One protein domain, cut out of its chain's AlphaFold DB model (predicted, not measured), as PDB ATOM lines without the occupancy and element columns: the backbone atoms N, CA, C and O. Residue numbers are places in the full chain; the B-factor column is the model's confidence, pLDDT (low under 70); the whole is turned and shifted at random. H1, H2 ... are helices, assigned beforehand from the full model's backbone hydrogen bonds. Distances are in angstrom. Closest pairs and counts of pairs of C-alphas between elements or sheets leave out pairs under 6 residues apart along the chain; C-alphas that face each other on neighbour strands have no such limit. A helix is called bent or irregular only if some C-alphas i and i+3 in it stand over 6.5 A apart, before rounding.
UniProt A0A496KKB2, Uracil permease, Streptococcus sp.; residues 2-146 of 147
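What this domain is: This is residues 2 to 146 of the 147 residues of the protein "Uracil permease" of Streptococcus sp. (UniProt A0A496KKB2). This is a loose, open frame of helices with few contacts between its parts: a helical hairpin of H4 and H5, with the shorter H6 beside the later part of H4, makes one side, and H7 makes another, apart from that hairpin. At the end of H7 the chain turns a corner into H8, which packs on the short H2, while the long unnamed stretch of residues 17 to 43 leads from H2 round to H3; residues 2 to 7, with H1, and residues 41 to 51, with H3, stick out. The printed part has 145 residues with eight named helices, H1 to H8 in order, and no named strand; the class is all helix. It is loose, with a radius of gyration of the C-alphas of 19.0 A and spans of 50 by 44 by 29 A.

How they stand to each other: Start at H1, residues 2 to 5, which touches no helix. Next comes H2, residues 12 to 16, which touches H8, residues 138 to 144; their closest C-alphas, of Val 14 and Ala 142, are 5.1 A apart. Further along, H3, residues 44 to 49, and H4, residues 52 to 71, meet only through their link. H5, residues 76 to 97, touches H4 with residues 76 to 85 alone; the closest C-alphas, of His 64 and Leu 76, are 6.9 A apart. The two form a helical hairpin at a steep tilt of 44 degrees, opposite ways. H5 is irregular, with C-alphas 79 and 82 8.3 A apart, and has a kink of 39 degrees near residue 84. H6, residues 107 to 116, touches residues 63 to 70 of H4 alone, at a shallow tilt of 9 degrees, the same way; look at the closest C-alphas, of Asp 63 and Gly 107, 5.5 A apart. H7, residues 121 to 135, is apart from H4 and H5. With residues 134 to 135 alone H7 only just touches H8, with 3 pairs of C-alphas within 8 A, and only at the corner; their closest C-alphas, of Ser 135 and Thr 141, are 6.9 A apart, and their lines are about perpendicular at 75 degrees. In H2, H3, H4, H6, H7 and H8 every O i to N i+4 pair is within hydrogen-bond range; in H5 14 of 18 are, and H1 is too short for such a pair.

Where its parts are: Find C-alpha 2 at (254.218, 223.239, 199.260), where H1 begins. H4 runs 28.1 A from C-alpha 52 at (244.528, 247.305, 176.237), H5 27.3 A, H6 14.3 A and H7 21.2 A. H8 ends at C-alpha 144, (240.753, 231.209, 195.739).

The domain as a whole: The C-alphas farthest apart are those of Gly 7 and Lys 77, at 52.4 A. The printed part has no cut. The link from H2 to H3 is long, with 27 residues; within it, residues 26 to 27 pair in parallel with residues 36 to 37. The mean pLDDT of the printed part is 89.7, and no printed residue is under 70.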
ATOM      1  N   PHE A   2     252.999 222.554 198.808       86.06
ATOM      2  CA  PHE A   2     254.218 223.239 199.260       86.06
ATOM      3  C   PHE A   2     253.943 224.524 200.071       86.06
ATOM      4  O   PHE A   2     254.397 224.631 201.202       86.06
ATOM      5  N   ALA A   3     253.096 225.434 199.569       82.75
ATOM      6  CA  ALA A   3     252.697 226.642 200.308       82.75
ATOM      7  C   ALA A   3     251.993 226.343 201.652       82.75
ATOM      8  O   ALA A   3     252.192 227.066 202.623       82.75
ATOM      9  N   MET A   4     251.229 225.243 201.737       83.69
ATOM     10  CA  MET A   4     250.599 224.800 202.992       83.69
ATOM     11  C   MET A   4     251.639 224.277 203.990       83.69
ATOM     12  O   MET A   4     251.546 224.570 205.174       83.69
ATOM     13  N   MET A   5     252.651 223.539 203.518       86.75
ATOM     14  CA  MET A   5     253.750 223.054 204.366       86.75
ATOM     15  C   MET A   5     254.611 224.195 204.919       86.75
ATOM     16  O   MET A   5     255.184 224.055 205.992       86.75
ATOM     17  N   LEU A   6     254.680 225.322 204.206       86.19
ATOM     18  CA  LEU A   6     255.358 226.540 204.655       86.19
ATOM     19  C   LEU A   6     254.496 227.421 205.577       86.19
ATOM     20  O   LEU A   6     254.972 228.459 206.024       86.19
ATOM     21  N   GLY A   7     253.243 227.037 205.858       84.69
ATOM     22  CA  GLY A   7     252.338 227.811 206.713       84.69
ATOM     23  C   GLY A   7     251.885 229.147 206.112       84.69
ATOM     24  O   GLY A   7     251.445 230.020 206.848       84.69
ATOM     25  N   LEU A   8     251.991 229.317 204.789       83.12
ATOM     26  CA  LEU A   8     251.649 230.566 204.089       83.12
ATOM     27  C   LEU A   8     250.154 230.687 203.748       83.12
ATOM     28  O   LEU A   8     249.743 231.681 203.163       83.12
ATOM     29  N   VAL A   9     249.356 229.667 204.063       84.75
ATOM     30  CA  VAL A   9     247.946 229.550 203.665       84.75
ATOM     31  C   VAL A   9     247.074 229.659 204.914       84.75
ATOM     32  O   VAL A   9     247.136 228.781 205.776       84.75
ATOM     33  N   ASP A  10     246.260 230.712 205.010       85.06
ATOM     34  CA  ASP A  10     245.314 230.922 206.114       85.06
ATOM     35  C   ASP A  10     243.884 230.538 205.711       85.06
ATOM     36  O   ASP A  10     243.222 231.238 204.956       85.06
ATOM     37  N   PHE A  11     243.368 229.437 206.257       87.31
ATOM     38  CA  PHE A  11     242.014 228.958 205.958       87.31
ATOM     39  C   PHE A  11     240.901 229.634 206.775       87.31
ATOM     40  O   PHE A  11     239.726 229.297 206.599       87.31
ATOM     41  N   THR A  12     241.228 230.581 207.657       87.81
ATOM     42  CA  THR A  12     240.239 231.306 208.472       87.81
ATOM     43  C   THR A  12     239.122 231.949 207.630       87.81
ATOM     44  O   THR A  12     237.949 231.733 207.961       87.81
ATOM     45  N   PRO A  13     239.410 232.631 206.499       86.12
ATOM     46  CA  PRO A  13     238.375 233.203 205.633       86.12
ATOM     47  C   PRO A  13     237.448 232.141 205.027       86.12
ATOM     48  O   PRO A  13     236.244 232.355 204.910       86.12
ATOM     49  N   VAL A  14     237.976 230.957 204.701       88.50
ATOM     50  CA  VAL A  14     237.195 229.849 204.122       88.50
ATOM     51  C   VAL A  14     236.208 229.272 205.136       88.50
ATOM     52  O   VAL A  14     235.082 228.904 204.784       88.50
ATOM     53  N   LEU A  15     236.600 229.192 206.410       87.88
ATOM     54  CA  LEU A  15     235.720 228.728 207.484       87.88
ATOM     55  C   LEU A  15     234.576 229.715 207.738       87.88
ATOM     56  O   LEU A  15     233.438 229.274 207.908       87.88
ATOM     57  N   GLN A  16     234.868 231.016 207.693       90.38
ATOM     58  CA  GLN A  16     233.912 232.095 207.962       90.38
ATOM     59  C   GLN A  16     232.991 232.429 206.779       90.38
ATOM     60  O   GLN A  16     231.888 232.921 207.004       90.38
ATOM     61  N   ALA A  17     233.401 232.142 205.541       88.81
ATOM     62  CA  ALA A  17     232.592 232.404 204.352       88.81
ATOM     63  C   ALA A  17     231.300 231.573 204.330       88.81
ATOM     64  O   ALA A  17     231.288 230.399 204.736       88.81
ATOM     65  N   ASN A  18     230.217 232.147 203.803       91.25
ATOM     66  CA  ASN A  18     228.965 231.416 203.660       91.25
ATOM     67  C   ASN A  18     229.060 230.385 202.529       91.25
ATOM     68  O   ASN A  18     229.878 230.475 201.611       91.25
ATOM     69  N   TRP A  19     228.200 229.370 202.590       88.56
ATOM     70  CA  TRP A  19     228.102 228.377 201.519       88.56
ATOM     71  C   TRP A  19     227.526 228.966 200.232       88.56
ATOM     72  O   TRP A  19     227.956 228.573 199.153       88.56
ATOM     73  N   PHE A  20     226.586 229.904 200.358       92.56
ATOM     74  CA  PHE A  20     225.976 230.616 199.244       92.56
ATOM     75  C   PHE A  20     226.090 232.122 199.472       92.56
ATOM     76  O   PHE A  20     225.676 232.617 200.519       92.56
ATOM     77  N   GLU A  21     226.635 232.837 198.495       89.38
ATOM     78  CA  GLU A  21     226.793 234.290 198.497       89.38
ATOM     79  C   GLU A  21     226.482 234.833 197.106       89.38
ATOM     80  O   GLU A  21     226.728 234.173 196.102       89.38
ATOM     81  N   ILE A  22     225.920 236.037 197.029       89.31
ATOM     82  CA  ILE A  22     225.722 236.700 195.738       89.31
ATOM     83  C   ILE A  22     227.044 237.382 195.354       89.31
ATOM     84  O   ILE A  22     227.610 238.082 196.199       89.31
ATOM     85  N   PRO A  23     227.531 237.226 194.107       86.12
ATOM     86  CA  PRO A  23     228.721 237.926 193.639       86.12
ATOM     87  C   PRO A  23     228.628 239.442 193.854       86.12
ATOM     88  O   PRO A  23     227.586 240.061 193.629       86.12
ATOM     89  N   GLY A  24     229.734 240.048 194.281       86.44
ATOM     90  CA  GLY A  24     229.812 241.491 194.487       86.44
ATOM     91  C   GLY A  24     229.867 242.242 193.160       86.44
ATOM     92  O   GLY A  24     230.944 242.400 192.592       86.44
ATOM     93  N   PHE A  25     228.722 242.723 192.680       90.00
ATOM     94  CA  PHE A  25     228.653 243.568 191.487       90.00
ATOM     95  C   PHE A  25     229.023 245.025 191.793       90.00
ATOM     96  O   PHE A  25     228.763 245.532 192.892       90.00
ATOM     97  N   TYR A  26     229.589 245.702 190.791       89.75
ATOM     98  CA  TYR A  26     229.715 247.159 190.771       89.75
ATOM     99  C   TYR A  26     228.882 247.681 189.608       89.75
ATOM    100  O   TYR A  26     229.155 247.336 188.465       89.75
ATOM    101  N   LEU A  27     227.864 248.489 189.888       90.94
ATOM    102  CA  LEU A  27     226.915 248.965 188.882       90.94
ATOM    103  C   LEU A  27     227.040 250.483 188.668       90.94
ATOM    104  O   LEU A  27     227.396 251.205 189.600       90.94
ATOM    105  N   PRO A  28     226.715 250.999 187.468       87.44
ATOM    106  CA  PRO A  28     226.813 252.431 187.169       87.44
ATOM    107  C   PRO A  28     225.642 253.262 187.721       87.44
ATOM    108  O   PRO A  28     225.493 254.432 187.375       87.44
ATOM    109  N   PHE A  29     224.758 252.660 188.518       87.50
ATOM    110  CA  PHE A  29     223.557 253.289 189.062       87.50
ATOM    111  C   PHE A  29     223.323 252.852 190.502       87.50
ATOM    112  O   PHE A  29     223.769 251.778 190.917       87.50
ATOM    113  N   SER A  30     222.577 253.671 191.249       84.75
ATOM    114  CA  SER A  30     222.331 253.377 192.652       84.75
ATOM    115  C   SER A  30     221.393 252.203 192.859       84.75
ATOM    116  O   SER A  30     220.321 252.121 192.257       84.75
ATOM    117  N   THR A  31     221.804 251.298 193.744       84.00
ATOM    118  CA  THR A  31     221.039 250.098 194.110       84.00
ATOM    119  C   THR A  31     220.485 250.162 195.530       84.00
ATOM    120  O   THR A  31     220.050 249.147 196.072       84.00
ATOM    121  N   GLY A  32     220.520 251.338 196.166       80.94
ATOM    122  CA  GLY A  32     220.072 251.496 197.551       80.94
ATOM    123  C   GLY A  32     220.934 250.729 198.562       80.94
ATOM    124  O   GLY A  32     220.433 250.338 199.612       80.94
ATOM    125  N   GLY A  33     222.213 250.492 198.240       80.81
ATOM    126  CA  GLY A  33     223.178 249.799 199.101       80.81
ATOM    127  C   GLY A  33     223.279 248.283 198.898       80.81
ATOM    128  O   GLY A  33     224.056 247.643 199.602       80.81
ATOM    129  N   ALA A  34     222.536 247.699 197.949       82.25
ATOM    130  CA  ALA A  34     222.618 246.266 197.650       82.25
ATOM    131  C   ALA A  34     223.925 245.874 196.932       82.25
ATOM    132  O   ALA A  34     224.492 244.819 197.207       82.25
ATOM    133  N   PHE A  35     224.416 246.733 196.035       87.06
ATOM    134  CA  PHE A  35     225.653 246.559 195.275       87.06
ATOM    135  C   PHE A  35     226.474 247.845 195.272       87.06
ATOM    136  O   PHE A  35     225.955 248.937 195.521       87.06
ATOM    137  N   LYS A  36     227.772 247.715 194.993       86.38
ATOM    138  CA  LYS A  36     228.666 248.871 194.925       86.38
ATOM    139  C   LYS A  36     228.375 249.680 193.667       86.38
ATOM    140  O   LYS A  36     227.936 249.144 192.653       86.38
ATOM    141  N   GLU A  37     228.630 250.975 193.744       88.50
ATOM    142  CA  GLU A  37     228.315 251.923 192.680       88.50
ATOM    143  C   GLU A  37     229.616 252.494 192.114       88.50
ATOM    144  O   GLU A  37     230.558 252.758 192.867       88.50
ATOM    145  N   TYR A  38     229.681 252.684 190.797       85.06
ATOM    146  CA  TYR A  38     230.788 253.386 190.151       85.06
ATOM    147  C   TYR A  38     230.271 254.532 189.286       85.06
ATOM    148  O   TYR A  38     229.186 254.469 188.712       85.06
ATOM    149  N   ASN A  39     231.074 255.587 189.174       83.62
ATOM    150  CA  ASN A  39     230.769 256.708 188.296       83.62
ATOM    151  C   ASN A  39     231.450 256.496 186.946       83.62
ATOM    152  O   ASN A  39     232.646 256.204 186.889       83.62
ATOM    153  N   LEU A  40     230.699 256.672 185.858       81.81
ATOM    154  CA  LEU A  40     231.276 256.704 184.519       81.81
ATOM    155  C   LEU A  40     232.160 257.942 184.391       81.81
ATOM    156  O   LEU A  40     231.679 259.074 184.343       81.81
ATOM    157  N   TYR A  41     233.465 257.705 184.346       81.88
ATOM    158  CA  TYR A  41     234.475 258.739 184.248       81.88
ATOM    159  C   TYR A  41     235.339 258.495 183.012       81.88
ATOM    160  O   TYR A  41     235.862 257.401 182.805       81.88
ATOM    161  N   PHE A  42     235.488 259.525 182.184       84.06
ATOM    162  CA  PHE A  42     236.285 259.496 180.955       84.06
ATOM    163  C   PHE A  42     237.486 260.439 181.085       84.06
ATOM    164  O   PHE A  42     237.665 261.352 180.283       84.06
ATOM    165  N   GLY A  43     238.266 260.258 182.150       87.88
ATOM    166  CA  GLY A  43     239.483 261.027 182.389       87.88
ATOM    167  C   GLY A  43     240.742 260.415 181.771       87.88
ATOM    168  O   GLY A  43     240.670 259.416 181.047       87.88
ATOM    169  N   PRO A  44     241.911 261.005 182.075       88.44
ATOM    170  CA  PRO A  44     243.211 260.533 181.601       88.44
ATOM    171  C   PRO A  44     243.488 259.057 181.916       88.44
ATOM    172  O   PRO A  44     244.085 258.360 181.104       88.44
ATOM    173  N   GLU A  45     243.019 258.562 183.059       86.62
ATOM    174  CA  GLU A  45     243.184 257.184 183.529       86.62
ATOM    175  C   GLU A  45     242.394 256.203 182.655       86.62
ATOM    176  O   GLU A  45     242.906 255.157 182.262       86.62
ATOM    177  N   THR A  46     241.167 256.572 182.274       84.69
ATOM    178  CA  THR A  46     240.334 255.787 181.352       84.69
ATOM    179  C   THR A  46     240.978 255.720 179.967       84.69
ATOM    180  O   THR A  46     241.004 254.664 179.335       84.69
ATOM    181  N   ILE A  47     241.559 256.832 179.508       86.12
ATOM    182  CA  ILE A  47     242.293 256.889 178.236       86.12
ATOM    183  C   ILE A  47     243.582 256.059 178.313       86.12
ATOM    184  O   ILE A  47     243.936 255.400 177.338       86.12
ATOM    185  N   ALA A  48     244.259 256.028 179.464       89.75
ATOM    186  CA  ALA A  48     245.468 255.232 179.662       89.75
ATOM    187  C   ALA A  48     245.216 253.715 179.569       89.75
ATOM    188  O   ALA A  48     246.120 252.974 179.188       89.75
ATOM    189  N   ILE A  49     243.996 253.254 179.865       88.81
ATOM    190  CA  ILE A  49     243.576 251.846 179.738       88.81
ATOM    191  C   ILE A  49     243.200 251.492 178.290       88.81
ATOM    192  O   ILE A  49     243.304 250.332 177.895       88.81
ATOM    193  N   LEU A  50     242.820 252.473 177.463       88.31
ATOM    194  CA  LEU A  50     242.337 252.257 176.093       88.31
ATOM    195  C   LEU A  50     243.255 251.383 175.208       88.31
ATOM    196  O   LEU A  50     242.719 250.547 174.475       88.31
ATOM    197  N   PRO A  51     244.603 251.482 175.265       90.38
ATOM    198  CA  PRO A  51     245.485 250.620 174.476       90.38
ATOM    199  C   PRO A  51     245.329 249.118 174.754       90.38
ATOM    200  O   PRO A  51     245.655 248.316 173.880       90.38
ATOM    201  N   ILE A  52     244.795 248.717 175.916       90.06
ATOM    202  CA  ILE A  52     244.528 247.305 176.237       90.06
ATOM    203  C   ILE A  52     243.558 246.687 175.225       90.06
ATOM    204  O   ILE A  52     243.721 245.525 174.869       90.06
ATOM    205  N   ALA A  53     242.627 247.467 174.666       90.12
ATOM    206  CA  ALA A  53     241.720 246.977 173.629       90.12
ATOM    207  C   ALA A  53     242.464 246.490 172.369       90.12
ATOM    208  O   ALA A  53     242.030 245.552 171.711       90.12
ATOM    209  N   ILE A  54     243.608 247.092 172.024       91.56
ATOM    210  CA  ILE A  54     244.419 246.648 170.877       91.56
ATOM    211  C   ILE A  54     245.068 245.291 171.181       91.56
ATOM    212  O   ILE A  54     245.168 244.435 170.297       91.56
ATOM    213  N   VAL A  55     245.486 245.092 172.433       92.56
ATOM    214  CA  VAL A  55     246.067 243.832 172.906       92.56
ATOM    215  C   VAL A  55     245.023 242.722 172.849       92.56
ATOM    216  O   VAL A  55     245.289 241.697 172.227       92.56
ATOM    217  N   THR A  56     243.820 242.949 173.386       91.81
ATOM    218  CA  THR A  56     242.748 241.939 173.384       91.81
ATOM    219  C   THR A  56     242.273 241.605 171.971       91.81
ATOM    220  O   THR A  56     242.091 240.437 171.652       91.81
ATOM    221  N   ILE A  57     242.167 242.592 171.071       93.19
ATOM    222  CA  ILE A  57     241.857 242.334 169.653       93.19
ATOM    223  C   ILE A  57     242.931 241.444 169.011       93.19
ATOM    224  O   ILE A  57     242.607 240.519 168.262       93.19
ATOM    225  N   SER A  58     244.208 241.718 169.290       93.69
ATOM    226  CA  SER A  58     245.324 240.937 168.743       93.69
ATOM    227  C   SER A  58     245.322 239.502 169.280       93.69
ATOM    228  O   SER A  58     245.499 238.559 168.507       93.69
ATOM    229  N   GLU A  59     245.063 239.334 170.577       93.75
ATOM    230  CA  GLU A  59     244.912 238.037 171.243       93.75
ATOM    231  C   GLU A  59     243.730 237.245 170.673       93.75
ATOM    232  O   GLU A  59     243.907 236.113 170.227       93.75
ATOM    233  N   HIS A  60     242.558 237.871 170.543       94.31
ATOM    234  CA  HIS A  60     241.363 237.259 169.958       94.31
ATOM    235  C   HIS A  60     241.595 236.765 168.526       94.31
ATOM    236  O   HIS A  60     241.182 235.660 168.164       94.31
ATOM    237  N   ILE A  61     242.271 237.563 167.690       94.25
ATOM    238  CA  ILE A  61     242.623 237.163 166.319       94.25
ATOM    239  C   ILE A  61     243.593 235.976 166.334       94.25
ATOM    240  O   ILE A  61     243.415 235.033 165.554       94.25
ATOM    241  N   GLY A  62     244.606 236.008 167.204       93.62
ATOM    242  CA  GLY A  62     245.577 234.926 167.366       93.62
ATOM    243  C   GLY A  62     244.907 233.613 167.766       93.62
ATOM    244  O   GLY A  62     245.033 232.609 167.058       93.62
ATOM    245  N   ASP A  63     244.104 233.646 168.826       93.31
ATOM    246  CA  ASP A  63     243.384 232.488 169.349       93.31
ATOM    247  C   ASP A  63     242.420 231.899 168.322       93.31
ATOM    248  O   ASP A  63     242.429 230.690 168.075       93.31
ATOM    249  N   HIS A  64     241.633 232.735 167.640       93.25
ATOM    250  CA  HIS A  64     240.737 232.257 166.589       93.25
ATOM    251  C   HIS A  64     241.480 231.692 165.374       93.25
ATOM    252  O   HIS A  64     240.938 230.819 164.688       93.25
ATOM    253  N   THR A  65     242.699 232.155 165.093       93.50
ATOM    254  CA  THR A  65     243.540 231.598 164.024       93.50
ATOM    255  C   THR A  65     243.996 230.188 164.387       93.50
ATOM    256  O   THR A  65     243.805 229.263 163.596       93.50
ATOM    257  N   VAL A  66     244.513 229.996 165.603       92.56
ATOM    258  CA  VAL A  66     244.936 228.678 166.102       92.56
ATOM    259  C   VAL A  66     243.740 227.730 166.202       92.56
ATOM    260  O   VAL A  66     243.791 226.598 165.716       92.56
ATOM    261  N   LEU A  67     242.613 228.205 166.733       92.12
ATOM    262  CA  LEU A  67     241.378 227.428 166.811       92.12
ATOM    263  C   LEU A  67     240.877 227.011 165.421       92.12
ATOM    264  O   LEU A  67     240.413 225.882 165.246       92.12
ATOM    265  N   SER A  68     241.005 227.888 164.418       92.75
ATOM    266  CA  SER A  68     240.647 227.580 163.028       92.75
ATOM    267  C   SER A  68     241.501 226.449 162.450       92.75
ATOM    268  O   SER A  68     240.978 225.584 161.746       92.75
ATOM    269  N   GLN A  69     242.800 226.429 162.769       92.06
ATOM    270  CA  GLN A  69     243.716 225.361 162.361       92.06
ATOM    271  C   GLN A  69     243.371 224.033 163.044       92.06
ATOM    272  O   GLN A  69     243.285 223.009 162.370       92.06
ATOM    273  N   ILE A  70     243.107 224.055 164.353       91.06
ATOM    274  CA  ILE A  70     242.751 222.861 165.137       91.06
ATOM    275  C   ILE A  70     241.427 222.251 164.659       91.06
ATOM    276  O   ILE A  70     241.315 221.035 164.520       91.06
ATOM    277  N   CYS A  71     240.420 223.086 164.394       89.31
ATOM    278  CA  CYS A  71     239.087 222.626 164.002       89.31
ATOM    279  C   CYS A  71     238.946 222.367 162.494       89.31
ATOM    280  O   CYS A  71     237.880 221.937 162.054       89.31
ATOM    281  N   GLY A  72     239.968 222.685 161.688       90.31
ATOM    282  CA  GLY A  72     239.908 222.584 160.227       90.31
ATOM    283  C   GLY A  72     238.862 223.502 159.581       90.31
ATOM    284  O   GLY A  72     238.356 223.197 158.503       90.31
ATOM    285  N   ARG A  73     238.504 224.617 160.231       90.44
ATOM    286  CA  ARG A  73     237.457 225.548 159.781       90.44
ATOM    287  C   ARG A  73     237.922 226.990 159.925       90.44
ATOM    288  O   ARG A  73     238.368 227.387 160.988       90.44
ATOM    289  N   GLN A  74     237.754 227.803 158.884       92.06
ATOM    290  CA  GLN A  74     238.160 229.213 158.900       92.06
ATOM    291  C   GLN A  74     237.132 230.106 159.614       92.06
ATOM    292  O   GLN A  74     236.320 230.762 158.961       92.06
ATOM    293  N   PHE A  75     237.186 230.183 160.945       90.94
ATOM    294  CA  PHE A  75     236.234 230.979 161.737       90.94
ATOM    295  C   PHE A  75     236.303 232.483 161.447       90.94
ATOM    296  O   PHE A  75     235.281 233.172 161.471       90.94
ATOM    297  N   LEU A  76     237.493 232.982 161.098       91.19
ATOM    298  CA  LEU A  76     237.707 234.381 160.714       91.19
ATOM    299  C   LEU A  76     237.047 234.756 159.378       91.19
ATOM    300  O   LEU A  76     236.804 235.937 159.133       91.19
ATOM    301  N   LYS A  77     236.722 233.764 158.540       91.62
ATOM    302  CA  LYS A  77     235.969 233.942 157.293       91.62
ATOM    303  C   LYS A  77     234.483 233.641 157.497       91.62
ATOM    304  O   LYS A  77     233.643 234.459 157.142       91.62
ATOM    305  N   GLU A  78     234.172 232.508 158.125       90.31
ATOM    306  CA  GLU A  78     232.815 232.079 158.473       90.31
ATOM    307  C   GLU A  78     232.792 231.506 159.900       90.31
ATOM    308  O   GLU A  78     233.316 230.409 160.124       90.31
ATOM    309  N   PRO A  79     232.170 232.183 160.883       88.88
ATOM    310  CA  PRO A  79     231.158 233.246 160.769       88.88
ATOM    311  C   PRO A  79     231.684 234.650 160.429       88.88
ATOM    312  O   PRO A  79     230.874 235.538 160.162       88.88
ATOM    313  N   GLY A  80     233.003 234.847 160.419       93.00
ATOM    314  CA  GLY A  80     233.639 236.109 160.057       93.00
ATOM    315  C   GLY A  80     234.188 236.862 161.268       93.00
ATOM    316  O   GLY A  80     233.541 236.919 162.314       93.00
ATOM    317  N   LEU A  81     235.353 237.495 161.101       93.56
ATOM    318  CA  LEU A  81     236.042 238.251 162.157       93.56
ATOM    319  C   LEU A  81     235.148 239.322 162.803       93.56
ATOM    320  O   LEU A  81     235.156 239.493 164.014       93.56
ATOM    321  N   HIS A  82     234.328 240.005 162.004       94.12
ATOM    322  CA  HIS A  82     233.387 241.010 162.496       94.12
ATOM    323  C   HIS A  82     232.390 240.444 163.519       94.12
ATOM    324  O   HIS A  82     232.063 241.125 164.483       94.12
ATOM    325  N   ARG A  83     231.917 239.199 163.346       93.56
ATOM    326  CA  ARG A  83     230.979 238.572 164.291       93.56
ATOM    327  C   ARG A  83     231.683 238.071 165.536       93.56
ATOM    328  O   ARG A  83     231.122 238.186 166.620       93.56
ATOM    329  N   THR A  84     232.880 237.506 165.382       93.12
ATOM    330  CA  THR A  84     233.634 236.991 166.530       93.12
ATOM    331  C   THR A  84     234.110 238.137 167.420       93.12
ATOM    332  O   THR A  84     233.884 238.077 168.622       93.12
ATOM    333  N   LEU A  85     234.654 239.215 166.840       93.62
ATOM    334  CA  LEU A  85     235.041 240.419 167.587       93.62
ATOM    335  C   LEU A  85     233.843 241.161 168.184       93.62
ATOM    336  O   LEU A  85     233.938 241.673 169.293       93.62
ATOM    337  N   LEU A  86     232.704 241.223 167.485       94.69
ATOM    338  CA  LEU A  86     231.497 241.824 168.058       94.69
ATOM    339  C   LEU A  86     231.019 241.038 169.286       94.69
ATOM    340  O   LEU A  86     230.616 241.645 170.274       94.69
ATOM    341  N   GLY A  87     231.073 239.704 169.235       93.25
ATOM    342  CA  GLY A  87     230.750 238.854 170.380       93.25
ATOM    343  C   GLY A  87     231.651 239.132 171.584       93.25
ATOM    344  O   GLY A  87     231.143 239.294 172.691       93.25
ATOM    345  N   ASP A  88     232.958 239.257 171.348       93.25
ATOM    346  CA  ASP A  88     233.956 239.588 172.370       93.25
ATOM    347  C   ASP A  88     233.725 240.984 172.977       93.25
ATOM    348  O   ASP A  88     233.589 241.143 174.189       93.25
ATOM    349  N   GLY A  89     233.516 241.996 172.128       93.50
ATOM    350  CA  GLY A  89     233.211 243.356 172.572       93.50
ATOM    351  C   GLY A  89     231.909 243.458 173.375       93.50
ATOM    352  O   GLY A  89     231.853 244.189 174.366       93.50
ATOM    353  N   ILE A  90     230.866 242.705 173.000       95.25
ATOM    354  CA  ILE A  90     229.621 242.617 173.780       95.25
ATOM    355  C   ILE A  90     229.895 241.958 175.133       95.25
ATOM    356  O   ILE A  90     229.458 242.483 176.155       95.25
ATOM    357  N   ALA A  91     230.635 240.847 175.165       93.56
ATOM    358  CA  ALA A  91     230.975 240.163 176.409       93.56
ATOM    359  C   ALA A  91     231.778 241.073 177.351       93.56
ATOM    360  O   ALA A  91     231.478 241.131 178.545       93.56
ATOM    361  N   THR A  92     232.748 241.824 176.828       93.06
ATOM    362  CA  THR A  92     233.522 242.807 177.598       93.06
ATOM    363  C   THR A  92     232.632 243.942 178.089       93.06
ATOM    364  O   THR A  92     232.726 244.330 179.249       93.06
ATOM    365  N   SER A  93     231.718 244.441 177.254       92.31
ATOM    366  CA  SER A  93     230.797 245.520 177.636       92.31
ATOM    367  C   SER A  93     229.844 245.095 178.756       92.31
ATOM    368  O   SER A  93     229.621 245.856 179.694       92.31
ATOM    369  N   VAL A  94     229.311 243.868 178.696       93.69
ATOM    370  CA  VAL A  94     228.474 243.308 179.771       93.69
ATOM    371  C   VAL A  94     229.295 243.098 181.042       93.69
ATOM    372  O   VAL A  94     228.825 243.449 182.121       93.69
ATOM    373  N   SER A  95     230.523 242.578 180.928       92.38
ATOM    374  CA  SER A  95     231.436 242.431 182.067       92.38
ATOM    375  C   SER A  95     231.684 243.781 182.743       92.38
ATOM    376  O   SER A  95     231.395 243.928 183.926       92.38
ATOM    377  N   ALA A  96     232.090 244.796 181.976       90.25
ATOM    378  CA  ALA A  96     232.340 246.145 182.475       90.25
ATOM    379  C   ALA A  96     231.097 246.773 183.128       90.25
ATOM    380  O   ALA A  96     231.211 247.411 184.170       90.25
ATOM    381  N   PHE A  97     229.906 246.555 182.560       90.25
ATOM    382  CA  PHE A  97     228.648 247.043 183.132       90.25
ATOM    383  C   PHE A  97     228.321 246.421 184.497       90.25
ATOM    384  O   PHE A  97     227.732 247.080 185.350       90.25
ATOM    385  N   LEU A  98     228.700 245.156 184.707       91.38
ATOM    386  CA  LEU A  98     228.533 244.447 185.979       91.38
ATOM    387  C   LEU A  98     229.694 244.689 186.962       91.38
ATOM    388  O   LEU A  98     229.677 244.151 188.074       91.38
ATOM    389  N   GLY A  99     230.699 245.479 186.568       88.81
ATOM    390  CA  GLY A  99     231.885 245.753 187.379       88.81
ATOM    391  C   GLY A  99     233.007 244.728 187.234       88.81
ATOM    392  O   GLY A  99     233.932 244.709 188.044       88.81
ATOM    393  N   GLY A 100     232.908 243.847 186.242       88.12
ATOM    394  CA  GLY A 100     233.923 242.865 185.892       88.12
ATOM    395  C   GLY A 100     235.045 243.446 185.019       88.12
ATOM    396  O   GLY A 100     234.901 244.523 184.434       88.12
ATOM    397  N   PRO A 101     236.181 242.736 184.911       88.50
ATOM    398  CA  PRO A 101     237.316 243.160 184.094       88.50
ATOM    399  C   PRO A 101     237.030 243.015 182.591       88.50
ATOM    400  O   PRO A 101     236.064 242.362 182.181       88.50
ATOM    401  N   ALA A 102     237.904 243.591 181.759       86.00
ATOM    402  CA  ALA A 102     237.925 243.295 180.329       86.00
ATOM    403  C   ALA A 102     238.160 241.791 180.112       86.00
ATOM    404  O   ALA A 102     238.981 241.189 180.807       86.00
ATOM    405  N   ASN A 103     237.425 241.194 179.174       89.38
ATOM    406  CA  ASN A 103     237.562 239.785 178.825       89.38
ATOM    407  C   ASN A 103     238.041 239.629 177.380       89.38
ATOM    408  O   ASN A 103     238.070 240.584 176.613       89.38
ATOM    409  N   THR A 104     238.506 238.427 177.065       89.19
ATOM    410  CA  THR A 104     238.985 238.031 175.742       89.19
ATOM    411  C   THR A 104     238.942 236.507 175.644       89.19
ATOM    412  O   THR A 104     238.620 235.807 176.617       89.19
ATOM    413  N   THR A 105     239.243 235.977 174.466       86.75
ATOM    414  CA  THR A 105     239.391 234.535 174.259       86.75
ATOM    415  C   THR A 105     240.594 234.003 175.052       86.75
ATOM    416  O   THR A 105     241.559 234.719 175.283       86.75
ATOM    417  N   TYR A 106     240.513 232.752 175.516       85.56
ATOM    418  CA  TYR A 106     241.590 232.108 176.271       85.56
ATOM    419  C   TYR A 106     242.349 231.110 175.390       85.56
ATOM    420  O   TYR A 106     241.827 230.030 175.073       85.56
ATOM    421  N   GLY A 107     243.614 231.408 175.093       85.06
ATOM    422  CA  GLY A 107     244.512 230.505 174.369       85.06
ATOM    423  C   GLY A 107     244.705 229.156 175.073       85.06
ATOM    424  O   GLY A 107     244.836 228.116 174.424       85.06
ATOM    425  N   GLU A 108     244.609 229.138 176.403       88.50
ATOM    426  CA  GLU A 108     244.648 227.922 177.226       88.50
ATOM    427  C   GLU A 108     243.507 226.955 176.870       88.50
ATOM    428  O   GLU A 108     243.731 225.759 176.668       88.50
ATOM    429  N   ASN A 109     242.287 227.480 176.697       88.69
ATOM    430  CA  ASN A 109     241.126 226.687 176.290       88.69
ATOM    431  C   ASN A 109     241.284 226.170 174.856       88.69
ATOM    432  O   ASN A 109     240.956 225.016 174.574       88.69
ATOM    433  N   THR A 110     241.845 226.983 173.958       88.69
ATOM    434  CA  THR A 110     242.193 226.551 172.595       88.69
ATOM    435  C   THR A 110     243.195 225.391 172.618       88.69
ATOM    436  O   THR A 110     243.032 224.418 171.877       88.69
ATOM    437  N   GLY A 111     244.175 225.419 173.529       87.88
ATOM    438  CA  GLY A 111     245.106 224.313 173.768       87.88
ATOM    439  C   GLY A 111     244.413 223.026 174.233       87.88
ATOM    440  O   GLY A 111     244.691 221.946 173.702       87.88
ATOM    441  N   VAL A 112     243.452 223.125 175.161       91.19
ATOM    442  CA  VAL A 112     242.636 221.976 175.604       91.19
ATOM    443  C   VAL A 112     241.848 221.378 174.441       91.19
ATOM    444  O   VAL A 112     241.808 220.154 174.294       91.19
ATOM    445  N   ILE A 113     241.261 222.207 173.576       92.25
ATOM    446  CA  ILE A 113     240.562 221.737 172.370       92.25
ATOM    447  C   ILE A 113     241.541 221.035 171.420       92.25
ATOM    448  O   ILE A 113     241.207 219.981 170.881       92.25
ATOM    449  N   GLY A 114     242.762 221.553 171.262       89.50
ATOM    450  CA  GLY A 114     243.819 220.922 170.463       89.50
ATOM    451  C   GLY A 114     244.185 219.513 170.936       89.50
ATOM    452  O   GLY A 114     244.343 218.607 170.116       89.50
ATOM    453  N   MET A 115     244.263 219.306 172.253       92.06
ATOM    454  CA  MET A 115     244.589 218.004 172.846       92.06
ATOM    455  C   MET A 115     243.400 217.038 172.854       92.06
ATOM    456  O   MET A 115     243.535 215.874 172.486       92.06
ATOM    457  N   THR A 116     242.228 217.515 173.273       93.25
ATOM    458  CA  THR A 116     241.024 216.681 173.431       93.25
ATOM    459  C   THR A 116     240.313 216.417 172.109       93.25
ATOM    460  O   THR A 116     239.554 215.456 172.006       93.25
ATOM    461  N   ARG A 117     240.548 217.262 171.096       89.00
ATOM    462  CA  ARG A 117     239.824 217.305 169.815       89.00
ATOM    463  C   ARG A 117     238.313 217.514 169.967       89.00
ATOM    464  O   ARG A 117     237.549 217.197 169.058       89.00
ATOM    465  N   ILE A 118     237.868 218.067 171.096       90.50
ATOM    466  CA  ILE A 118     236.455 218.345 171.368       90.50
ATOM    467  C   ILE A 118     236.214 219.851 171.230       90.50
ATOM    468  O   ILE A 118     236.286 220.605 172.194       90.50
ATOM    469  N   ALA A 119     235.877 220.293 170.017       88.31
ATOM    470  CA  ALA A 119     235.525 221.684 169.711       88.31
ATOM    471  C   ALA A 119     234.005 221.942 169.816       88.31
ATOM    472  O   ALA A 119     233.386 222.539 168.935       88.31
ATOM    473  N   SER A 120     233.368 221.423 170.869       91.62
ATOM    474  CA  SER A 120     231.912 221.506 171.038       91.62
ATOM    475  C   SER A 120     231.494 222.779 171.772       91.62
ATOM    476  O   SER A 120     231.834 222.978 172.939       91.62
ATOM    477  N   VAL A 121     230.647 223.591 171.131       91.25
ATOM    478  CA  VAL A 121     230.047 224.793 171.745       91.25
ATOM    479  C   VAL A 121     229.244 224.439 173.004       91.25
ATOM    480  O   VAL A 121     229.217 225.209 173.962       91.25
ATOM    481  N   SER A 122     228.627 223.250 173.055       94.50
ATOM    482  CA  SER A 122     227.875 222.829 174.242       94.50
ATOM    483  C   SER A 122     228.774 222.567 175.449       94.50
ATOM    484  O   SER A 122     228.325 222.771 176.572       94.50
ATOM    485  N   VAL A 123     230.017 222.122 175.239       94.25
ATOM    486  CA  VAL A 123     230.972 221.893 176.335       94.25
ATOM    487  C   VAL A 123     231.361 223.229 176.960       94.25
ATOM    488  O   VAL A 123     231.249 223.381 178.174       94.25
ATOM    489  N   ILE A 124     231.698 224.221 176.130       92.50
ATOM    490  CA  ILE A 124     232.019 225.584 176.585       92.50
ATOM    491  C   ILE A 124     230.824 226.207 177.318       92.50
ATOM    492  O   ILE A 124     230.980 226.771 178.397       92.50
ATOM    493  N   ARG A 125     229.606 226.045 176.790       94.69
ATOM    494  CA  ARG A 125     228.385 226.532 177.448       94.69
ATOM    495  C   ARG A 125     228.168 225.902 178.829       94.69
ATOM    496  O   ARG A 125     227.822 226.606 179.770       94.69
ATOM    497  N   ASN A 126     228.363 224.591 178.960       96.00
ATOM    498  CA  ASN A 126     228.224 223.912 180.249       96.00
ATOM    499  C   ASN A 126     229.303 224.369 181.240       96.00
ATOM    500  O   ASN A 126     228.994 224.588 182.407       96.00
ATOM    501  N   ALA A 127     230.537 224.580 180.771       94.31
ATOM    502  CA  ALA A 127     231.604 225.156 181.585       94.31
ATOM    503  C   ALA A 127     231.237 226.562 182.091       94.31
ATOM    504  O   ALA A 127     231.433 226.848 183.270       94.31
ATOM    505  N   ALA A 128     230.622 227.401 181.250       94.12
ATOM    506  CA  ALA A 128     230.130 228.715 181.664       94.12
ATOM    507  C   ALA A 128     229.051 228.618 182.757       94.12
ATOM    508  O   ALA A 128     229.115 229.348 183.741       94.12
ATOM    509  N   PHE A 129     228.096 227.685 182.650       96.50
ATOM    510  CA  PHE A 129     227.100 227.470 183.710       96.50
ATOM    511  C   PHE A 129     227.722 226.996 185.024       96.50
ATOM    512  O   PHE A 129     227.311 227.452 186.089       96.50
ATOM    513  N   ILE A 130     228.723 226.115 184.957       95.75
ATOM    514  CA  ILE A 130     229.468 225.673 186.140       95.75
ATOM    515  C   ILE A 130     230.191 226.865 186.771       95.75
ATOM    516  O   ILE A 130     230.066 227.070 187.973       95.75
ATOM    517  N   ALA A 131     230.878 227.690 185.977       93.50
ATOM    518  CA  ALA A 131     231.559 228.886 186.471       93.50
ATOM    519  C   ALA A 131     230.584 229.879 187.130       93.50
ATOM    520  O   ALA A 131     230.860 230.379 188.219       93.50
ATOM    521  N   ILE A 132     229.412 230.103 186.522       93.56
ATOM    522  CA  ILE A 132     228.355 230.936 187.108       93.56
ATOM    523  C   ILE A 132     227.902 230.342 188.443       93.56
ATOM    524  O   ILE A 132     227.877 231.061 189.433       93.56
ATOM    525  N   ALA A 133     227.607 229.044 188.516       94.19
ATOM    526  CA  ALA A 133     227.186 228.404 189.763       94.19
ATOM    527  C   ALA A 133     228.257 228.490 190.864       94.19
ATOM    528  O   ALA A 133     227.934 228.788 192.012       94.19
ATOM    529  N   LEU A 134     229.532 228.291 190.509       93.06
ATOM    530  CA  LEU A 134     230.661 228.418 191.432       93.06
ATOM    531  C   LEU A 134     230.834 229.846 191.955       93.06
ATOM    532  O   LEU A 134     231.251 230.006 193.098       93.06
ATOM    533  N   SER A 135     230.472 230.870 191.174       91.44
ATOM    534  CA  SER A 135     230.550 232.265 191.631       91.44
ATOM    535  C   SER A 135     229.629 232.559 192.819       91.44
ATOM    536  O   SER A 135     229.918 233.464 193.599       91.44
ATOM    537  N   PHE A 136     228.570 231.760 193.003       93.38
ATOM    538  CA  PHE A 136     227.689 231.857 194.163       93.38
ATOM    539  C   PHE A 136     228.173 231.056 195.378       93.38
ATOM    540  O   PHE A 136     227.555 231.119 196.438       93.38
ATOM    541  N   LEU A 137     229.250 230.273 195.265       93.69
ATOM    542  CA  LEU A 137     229.773 229.482 196.377       93.69
ATOM    543  C   LEU A 137     230.822 230.285 197.154       93.69
ATOM    544  O   LEU A 137     232.012 230.224 196.847       93.69
ATOM    545  N   GLY A 138     230.396 230.996 198.203       88.88
ATOM    546  CA  GLY A 138     231.266 231.882 198.996       88.88
ATOM    547  C   GLY A 138     232.528 231.193 199.528       88.88
ATOM    548  O   GLY A 138     233.629 231.728 199.420       88.88
ATOM    549  N   LYS A 139     232.414 229.943 199.996       90.31
ATOM    550  CA  LYS A 139     233.579 229.137 200.412       90.31
ATOM    551  C   LYS A 139     234.578 228.865 199.285       90.31
ATOM    552  O   LYS A 139     235.778 228.840 199.542       90.31
ATOM    553  N   PHE A 140     234.104 228.647 198.059       89.62
ATOM    554  CA  PHE A 140     234.975 228.433 196.903       89.62
ATOM    555  C   PHE A 140     235.704 229.728 196.529       89.62
ATOM    556  O   PHE A 140     236.917 229.715 196.343       89.62
ATOM    557  N   THR A 141     234.990 230.854 196.516       87.19
ATOM    558  CA  THR A 141     235.584 232.178 196.288       87.19
ATOM    559  C   THR A 141     236.632 232.513 197.355       87.19
ATOM    560  O   THR A 141     237.750 232.896 197.016       87.19
ATOM    561  N   ALA A 142     236.325 232.281 198.635       87.56
ATOM    562  CA  ALA A 142     237.258 232.496 199.740       87.56
ATOM    563  C   ALA A 142     238.509 231.608 199.640       87.56
ATOM    564  O   ALA A 142     239.608 232.050 199.974       87.56
ATOM    565  N   LEU A 143     238.359 230.371 199.151       88.75
ATOM    566  CA  LEU A 143     239.486 229.467 198.931       88.75
ATOM    567  C   LEU A 143     240.451 230.019 197.876       88.75
ATOM    568  O   LEU A 143     241.660 229.963 198.082       88.75
ATOM    569  N   ILE A 144     239.928 230.575 196.778       87.19
ATOM    570  CA  ILE A 144     240.753 231.209 195.739       87.19
ATOM    571  C   ILE A 144     241.496 232.420 196.313       87.19
ATOM    572  O   ILE A 144     242.680 232.574 196.046       87.19
ATOM    573  N   SER A 145     240.842 233.236 197.143       83.69
ATOM    574  CA  SER A 145     241.455 234.420 197.767       83.69
ATOM    575  C   SER A 145     242.467 234.119 198.879       83.69
ATOM    576  O   SER A 145     243.036 235.049 199.442       83.69
ATOM    577  N   THR A 146     242.665 232.849 199.241       79.62
ATOM    578  CA  THR A 146     243.615 232.452 200.293       79.62
ATOM    579  C   THR A 146     245.066 232.378 199.782       79.62
ATOM    580  O   THR A 146     245.998 232.302 200.583       79.62
TER     581      THR A 146